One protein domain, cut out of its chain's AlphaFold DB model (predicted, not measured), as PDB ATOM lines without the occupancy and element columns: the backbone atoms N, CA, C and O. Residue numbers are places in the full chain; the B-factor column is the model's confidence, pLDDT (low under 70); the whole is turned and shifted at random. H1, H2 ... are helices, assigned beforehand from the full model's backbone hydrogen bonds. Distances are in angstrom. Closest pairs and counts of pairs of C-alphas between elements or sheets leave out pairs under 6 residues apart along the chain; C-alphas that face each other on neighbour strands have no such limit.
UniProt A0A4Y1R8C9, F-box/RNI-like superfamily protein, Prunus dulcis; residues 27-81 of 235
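What this domain is: This is residues 27 to 81 of the 235 residues of the protein "F-box/RNI-like superfamily protein" of Prunus dulcis (UniProt A0A4Y1R8C9). Five short helices make a small cluster, in which H1, H2 and H4 stand in a triangle, H4 running back beside H2 and H1 crossing both at a slant. H3 makes the corner between the end of H2 and the start of H4, and H5 packs at the other end of H2, reached from H4 by a strand-free link. The printed part has 55 residues with five named helices, H1 to H5 in order along the chain, and no named strand; its class is all helix. It is compact, with a radius of gyration of the C-alphas of 10.9 A and spans of 29 by 24 by 15 A.

Where its parts are: The printed part begins at Ile 27, and H1 follows at residues 32 to 37, 10.2 A long, from C-alpha 32 at (367.813, 222.442, 297.763). H2, residues 40 to 49, is the longest helix at 14.7 A and begins with C-alpha 40 at (360.780, 210.783, 302.700). H3 holds residues 51 to 55 and is 6.0 A long. H4 holds residues 58 to 65 and is 10.2 A long. H5, residues 73 to 77, is 5.7 A long and ends with C-alpha 77 at (359.597, 204.920, 307.795).

How they stand to each other: H2 is the hub, touching H3, H4 and H5. H1 and H2 are close but not clearly touching, the closest C-alphas being those of Leu 35 and Ala 43, 6.5 A apart; they run opposite ways at a steep tilt of 42 degrees. H2 and H3 touch only at the corner by their link, with the closest C-alphas, of Ser 47 and Trp 53, 5.0 A apart. H2 and H4 touch, closest at the C-alphas of Ala 43 and Trp 59, 6.1 A apart, and run opposite ways at a shallow tilt of 21 degrees. H1 and H4 only just touch, with 3 pairs of C-alphas within 8 A, the closest being those of Leu 35 and Trp 59 at 7.0 A; they run the same way at a steep tilt of 62 degrees. H2 and H5 touch, closest at the C-alphas of Ile 40 and Ile 76, 5.3 A apart. H4 and H5 are apart. Every O i to N i+4 pair is within hydrogen-bond range in H3, H4 and H5; in H2 it is 5 of 6, and in H1 0 of 2, beside 3 of 3 O i to N i+3 pairs.

The domain as a whole: The two C-alphas farthest apart, those of Glu 29 and Tyr 81, are 30.8 A apart. The printed part has no cut. The links H1 to H2, H2 to H3 and H3 to H4 are tight, and H4 to H5, with 7 residues, is short. The mean pLDDT of the printed part is 73.4, and 20 residues are under 70, among them residues 67 to 73 and 77 to 81.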
ATOM      1  N   ILE A  27     370.610 225.151 308.637       82.06
ATOM      2  CA  ILE A  27     369.694 224.419 307.752       82.06
ATOM      3  C   ILE A  27     369.082 225.367 306.715       82.06
ATOM      4  O   ILE A  27     368.928 224.997 305.549       82.06
ATOM      5  N   ASN A  28     368.816 226.623 307.090       81.88
ATOM      6  CA  ASN A  28     368.298 227.631 306.160       81.88
ATOM      7  C   ASN A  28     369.289 228.002 305.047       81.88
ATOM      8  O   ASN A  28     368.854 228.488 303.999       81.88
ATOM      9  N   GLU A  29     370.592 227.784 305.250       86.69
ATOM     10  CA  GLU A  29     371.641 228.083 304.266       86.69
ATOM     11  C   GLU A  29     371.930 226.910 303.315       86.69
ATOM     12  O   GLU A  29     372.627 227.091 302.315       86.69
ATOM     13  N   LEU A  30     371.375 225.721 303.573       84.44
ATOM     14  CA  LEU A  30     371.610 224.556 302.726       84.44
ATOM     15  C   LEU A  30     370.962 224.718 301.334       84.44
ATOM     16  O   LEU A  30     369.865 225.283 301.201       84.44
ATOM     17  N   PRO A  31     371.623 224.215 300.274       85.06
ATOM     18  CA  PRO A  31     371.039 224.172 298.943       85.06
ATOM     19  C   PRO A  31     369.916 223.130 298.872       85.06
ATOM     20  O   PRO A  31     369.932 222.120 299.574       85.06
ATOM     21  N   GLU A  32     368.961 223.345 297.965       80.81
ATOM     22  CA  GLU A  32     367.813 222.442 297.763       80.81
ATOM     23  C   GLU A  32     368.240 221.032 297.333       80.81
ATOM     24  O   GLU A  32     367.542 220.062 297.604       80.81
ATOM     25  N   SER A  33     369.438 220.890 296.758       81.81
ATOM     26  CA  SER A  33     370.027 219.592 296.428       81.81
ATOM     27  C   SER A  33     370.268 218.702 297.647       81.81
ATOM     28  O   SER A  33     370.391 217.501 297.481       81.81
ATOM     29  N   VAL A  34     370.330 219.228 298.877       83.62
ATOM     30  CA  VAL A  34     370.475 218.367 300.067       83.62
ATOM     31  C   VAL A  34     369.234 217.499 300.275       83.62
ATOM     32  O   VAL A  34     369.361 216.355 300.706       83.62
ATOM     33  N   LEU A  35     368.056 217.986 299.862       77.25
ATOM     34  CA  LEU A  35     366.822 217.200 299.875       77.25
ATOM     35  C   LEU A  35     366.952 215.938 299.019       77.25
ATOM     36  O   LEU A  35     366.307 214.942 299.331       77.25
ATOM     37  N   SER A  36     367.836 215.934 298.003       77.19
ATOM     38  CA  SER A  36     368.042 214.762 297.149       77.19
ATOM     39  C   SER A  36     368.574 213.534 297.879       77.19
ATOM     40  O   SER A  36     368.422 212.418 297.388       77.19
ATOM     41  N   PHE A  37     369.211 213.749 299.029       81.88
ATOM     42  CA  PHE A  37     369.837 212.708 299.836       81.88
ATOM     43  C   PHE A  37     368.968 212.254 301.008       81.88
ATOM     44  O   PHE A  37     369.343 211.308 301.694       81.88
ATOM     45  N   LEU A  38     367.835 212.918 301.245       82.38
ATOM     46  CA  LEU A  38     366.952 212.595 302.356       82.38
ATOM     47  C   LEU A  38     365.937 211.529 301.945       82.38
ATOM     48  O   LEU A  38     365.353 211.567 300.857       82.38
ATOM     49  N   THR A  39     365.686 210.596 302.856       82.69
ATOM     50  CA  THR A  39     364.491 209.747 302.802       82.69
ATOM     51  C   THR A  39     363.227 210.603 302.928       82.69
ATOM     52  O   THR A  39     363.277 211.747 303.382       82.69
ATOM     53  N   ILE A  40     362.060 210.062 302.564       79.56
ATOM     54  CA  ILE A  40     360.780 210.783 302.700       79.56
ATOM     55  C   ILE A  40     360.555 211.178 304.161       79.56
ATOM     56  O   ILE A  40     360.162 212.309 304.447       79.56
ATOM     57  N   LYS A  41     360.869 210.268 305.090       80.12
ATOM     58  CA  LYS A  41     360.801 210.546 306.526       80.12
ATOM     59  C   LYS A  41     361.715 211.688 306.943       80.12
ATOM     60  O   LYS A  41     361.285 212.573 307.673       80.12
ATOM     61  N   GLU A  42     362.973 211.667 306.513       83.19
ATOM     62  CA  GLU A  42     363.929 212.719 306.861       83.19
ATOM     63  C   GLU A  42     363.550 214.049 306.220       83.19
ATOM     64  O   GLU A  42     363.672 215.082 306.868       83.19
ATOM     65  N   ALA A  43     363.037 214.050 304.989       81.88
ATOM     66  CA  ALA A  43     362.541 215.250 304.325       81.88
ATOM     67  C   ALA A  43     361.344 215.856 305.080       81.88
ATOM     68  O   ALA A  43     361.321 217.061 305.321       81.88
ATOM     69  N   ALA A  44     360.394 215.026 305.526       78.00
ATOM     70  CA  ALA A  44     359.275 215.469 306.359       78.00
ATOM     71  C   ALA A  44     359.745 215.960 307.743       78.00
ATOM     72  O   ALA A  44     359.308 216.998 308.227       78.00
ATOM     73  N   GLY A  45     360.686 215.260 308.381       79.56
ATOM     74  CA  GLY A  45     361.241 215.673 309.675       79.56
ATOM     75  C   GLY A  45     362.064 216.962 309.600       79.56
ATOM     76  O   GLY A  45     362.011 217.823 310.473       79.56
ATOM     77  N   THR A  46     362.821 217.148 308.525       79.50
ATOM     78  CA  THR A  46     363.607 218.370 308.314       79.50
ATOM     79  C   THR A  46     362.737 219.547 307.881       79.50
ATOM     80  O   THR A  46     363.055 220.686 308.234       79.50
ATOM     81  N   SER A  47     361.608 219.299 307.203       72.62
ATOM     82  CA  SER A  47     360.618 220.342 306.913       72.62
ATOM     83  C   SER A  47     360.053 220.960 308.196       72.62
ATOM     84  O   SER A  47     359.776 222.159 308.205       72.62
ATOM     85  N   MET A  48     359.972 220.201 309.302       72.06
ATOM     86  CA  MET A  48     359.546 220.762 310.588       72.06
ATOM     87  C   MET A  48     360.493 221.827 311.124       72.06
ATOM     88  O   MET A  48     360.066 222.808 311.730       72.06
ATOM     89  N   ILE A  49     361.788 221.531 311.017       76.44
ATOM     90  CA  ILE A  49     362.847 222.226 311.747       76.44
ATOM     91  C   ILE A  49     363.203 223.508 310.992       76.44
ATOM     92  O   ILE A  49     363.549 224.520 311.592       76.44
ATOM     93  N   CYS A  50     363.054 223.481 309.668       77.19
ATOM     94  CA  CYS A  50     363.402 224.572 308.780       77.19
ATOM     95  C   CYS A  50     362.152 225.311 308.292       77.19
ATOM     96  O   CYS A  50     361.428 224.844 307.406       77.19
ATOM     97  N   HIS A  51     361.937 226.528 308.798       74.94
ATOM     98  CA  HIS A  51     360.837 227.388 308.350       74.94
ATOM     99  C   HIS A  51     360.831 227.588 306.832       74.94
ATOM    100  O   HIS A  51     359.762 227.585 306.220       74.94
ATOM    101  N   ARG A  52     362.008 227.718 306.206       79.56
ATOM    102  CA  ARG A  52     362.133 227.868 304.750       79.56
ATOM    103  C   ARG A  52     361.566 226.659 304.001       79.56
ATOM    104  O   ARG A  52     360.969 226.837 302.940       79.56
ATOM    105  N   TRP A  53     361.743 225.451 304.533       75.06
ATOM    106  CA  TRP A  53     361.308 224.213 303.882       75.06
ATOM    107  C   TRP A  53     359.819 223.959 304.105       75.06
ATOM    108  O   TRP A  53     359.134 223.554 303.167       75.06
ATOM    109  N   ARG A  54     359.300 224.314 305.286       72.44
ATOM    110  CA  ARG A  54     357.860 224.320 305.570       72.44
ATOM    111  C   ARG A  54     357.089 225.281 304.666       72.44
ATOM    112  O   ARG A  54     356.087 224.904 304.073       72.44
ATOM    113  N   HIS A  55     357.552 226.528 304.553       66.62
ATOM    114  CA  HIS A  55     356.774 227.591 303.907       66.62
ATOM    115  C   HIS A  55     356.753 227.525 302.386       66.62
ATOM    116  O   HIS A  55     355.839 228.059 301.764       66.62
ATOM    117  N   ARG A  56     357.790 226.941 301.785       60.66
ATOM    118  CA  ARG A  56     357.908 226.902 300.329       60.66
ATOM    119  C   ARG A  56     357.358 225.625 299.706       60.66
ATOM    120  O   ARG A  56     357.540 225.459 298.510       60.66
ATOM    121  N   GLN A  57     356.752 224.721 300.484       66.81
ATOM    122  CA  GLN A  57     356.306 223.418 299.974       66.81
ATOM    123  C   GLN A  57     357.445 222.626 299.279       66.81
ATOM    124  O   GLN A  57     357.179 221.665 298.571       66.81
ATOM    125  N   LEU A  58     358.720 223.003 299.481       70.00
ATOM    126  CA  LEU A  58     359.854 222.529 298.669       70.00
ATOM    127  C   LEU A  58     360.084 221.035 298.815       70.00
ATOM    128  O   LEU A  58     360.437 220.361 297.855       70.00
ATOM    129  N   TRP A  59     359.900 220.518 300.027       73.50
ATOM    130  CA  TRP A  59     360.050 219.095 300.301       73.50
ATOM    131  C   TRP A  59     358.928 218.282 299.628       73.50
ATOM    132  O   TRP A  59     359.177 217.195 299.114       73.50
ATOM    133  N   LEU A  60     357.720 218.852 299.554       69.62
ATOM    134  CA  LEU A  60     356.560 218.312 298.848       69.62
ATOM    135  C   LEU A  60     356.784 218.335 297.332       69.62
ATOM    136  O   LEU A  60     356.675 217.297 296.690       69.62
ATOM    137  N   ASP A  61     357.179 219.477 296.768       70.94
ATOM    138  CA  ASP A  61     357.533 219.599 295.349       70.94
ATOM    139  C   ASP A  61     358.655 218.628 294.978       70.94
ATOM    140  O   ASP A  61     358.589 217.959 293.950       70.94
ATOM    141  N   TYR A  62     359.663 218.480 295.838       72.44
ATOM    142  CA  TYR A  62     360.733 217.505 295.667       72.44
ATOM    143  C   TYR A  62     360.201 216.061 295.632       72.44
ATOM    144  O   TYR A  62     360.494 215.324 294.689       72.44
ATOM    145  N   ILE A  63     359.367 215.663 296.597       69.75
ATOM    146  CA  ILE A  63     358.731 214.334 296.628       69.75
ATOM    147  C   ILE A  63     357.889 214.093 295.371       69.75
ATOM    148  O   ILE A  63     357.959 213.020 294.775       69.75
ATOM    149  N   LEU A  64     357.114 215.089 294.942       66.19
ATOM    150  CA  LEU A  64     356.199 214.978 293.805       66.19
ATOM    151  C   LEU A  64     356.920 214.990 292.449       66.19
ATOM    152  O   LEU A  64     356.406 214.436 291.476       66.19
ATOM    153  N   THR A  65     358.095 215.620 292.363       67.25
ATOM    154  CA  THR A  65     358.871 215.742 291.116       67.25
ATOM    155  C   THR A  65     359.931 214.661 290.942       67.25
ATOM    156  O   THR A  65     360.368 214.423 289.808       67.25
ATOM    157  N   ARG A  66     360.320 213.954 292.011       70.25
ATOM    158  CA  ARG A  66     361.192 212.780 291.901       70.25
ATOM    159  C   ARG A  66     360.542 211.699 291.045       70.25
ATOM    160  O   ARG A  66     359.458 211.197 291.331       70.25
ATOM    161  N   ARG A  67     361.256 211.290 289.998       58.34
ATOM    162  CA  ARG A  67     360.851 210.176 289.123       58.34
ATOM    163  C   ARG A  67     361.276 208.815 289.668       58.34
ATOM    164  O   ARG A  67     360.739 207.801 289.241       58.34
ATOM    165  N   ASP A  68     362.237 208.822 290.579       64.62
ATOM    166  CA  ASP A  68     362.904 207.683 291.201       64.62
ATOM    167  C   ASP A  68     362.448 207.468 292.651       64.62
ATOM    168  O   ASP A  68     363.110 206.767 293.413       64.62
ATOM    169  N   LEU A  69     361.354 208.114 293.071       65.06
ATOM    170  CA  LEU A  69     360.881 207.979 294.438       65.06
ATOM    171  C   LEU A  69     360.296 206.583 294.654       65.06
ATOM    172  O   LEU A  69     359.144 206.297 294.322       65.06
ATOM    173  N   GLU A  70     361.110 205.714 295.235       67.00
ATOM    174  CA  GLU A  70     360.666 204.416 295.705       67.00
ATOM    175  C   GLU A  70     359.965 204.575 297.049       67.00
ATOM    176  O   GLU A  70     360.577 204.890 298.074       67.00
ATOM    177  N   PHE A  71     358.666 204.307 297.047       65.81
ATOM    178  CA  PHE A  71     357.868 204.158 298.254       65.81
ATOM    179  C   PHE A  71     358.154 202.790 298.891       65.81
ATOM    180  O   PHE A  71     357.315 201.898 298.903       65.81
ATOM    181  N   ASN A  72     359.379 202.601 299.373       67.88
ATOM    182  CA  ASN A  72     359.786 201.414 300.118       67.88
ATOM    183  C   ASN A  72     359.789 201.710 301.633       67.88
ATOM    184  O   ASN A  72     359.793 202.868 302.061       67.88
ATOM    185  N   ILE A  73     359.744 200.659 302.459       66.19
ATOM    186  CA  ILE A  73     359.685 200.786 303.927       66.19
ATOM    187  C   ILE A  73     360.842 201.647 304.470       66.19
ATOM    188  O   ILE A  73     360.564 202.554 305.260       66.19
ATOM    189  N   PRO A  74     362.105 201.448 304.034       71.31
ATOM    190  CA  PRO A  74     363.214 202.284 304.486       71.31
ATOM    191  C   PRO A  74     363.043 203.771 304.156       71.31
ATOM    192  O   PRO A  74     363.366 204.608 304.993       71.31
ATOM    193  N   ASN A  75     362.500 204.124 302.988       68.75
ATOM    194  CA  ASN A  75     362.319 205.523 302.597       68.75
ATOM    195  C   ASN A  75     361.159 206.204 303.330       68.75
ATOM    196  O   ASN A  75     361.253 207.388 303.651       68.75
ATOM    197  N   ILE A  76     360.063 205.483 303.580       71.06
ATOM    198  CA  ILE A  76     358.862 206.044 304.215       71.06
ATOM    199  C   ILE A  76     359.015 206.116 305.732       71.06
ATOM    200  O   ILE A  76     358.631 207.105 306.348       71.06
ATOM    201  N   PHE A  77     359.564 205.065 306.341       67.88
ATOM    202  CA  PHE A  77     359.597 204.920 307.795       67.88
ATOM    203  C   PHE A  77     361.014 205.088 308.368       67.88
ATOM    204  O   PHE A  77     361.181 205.297 309.569       67.88
ATOM    205  N   GLY A  78     362.049 205.103 307.529       69.19
ATOM    206  CA  GLY A  78     363.450 205.136 307.949       69.19
ATOM    207  C   GLY A  78     364.027 203.734 308.170       69.19
ATOM    208  O   GLY A  78     363.307 202.742 308.302       69.19
ATOM    209  N   SER A  79     365.354 203.647 308.262       69.19
ATOM    210  CA  SER A  79     366.097 202.384 308.419       69.19
ATOM    211  C   SER A  79     365.785 201.623 309.711       69.19
ATOM    212  O   SER A  79     365.976 200.411 309.776       69.19
ATOM    213  N   ASN A  80     365.265 202.308 310.731       60.75
ATOM    214  CA  ASN A  80     364.994 201.729 312.052       60.75
ATOM    215  C   ASN A  80     363.856 200.690 312.051       60.75
ATOM    216  O   ASN A  80     363.662 199.999 313.047       60.75
ATOM    217  N   TYR A  81     363.116 200.562 310.946       51.44
ATOM    218  CA  TYR A  81     361.996 199.624 310.812       51.44
ATOM    219  C   TYR A  81     362.385 198.286 310.185       51.44
ATOM    220  O   TYR A  81     361.580 197.352 310.183       51.44
TER     221      TYR A  81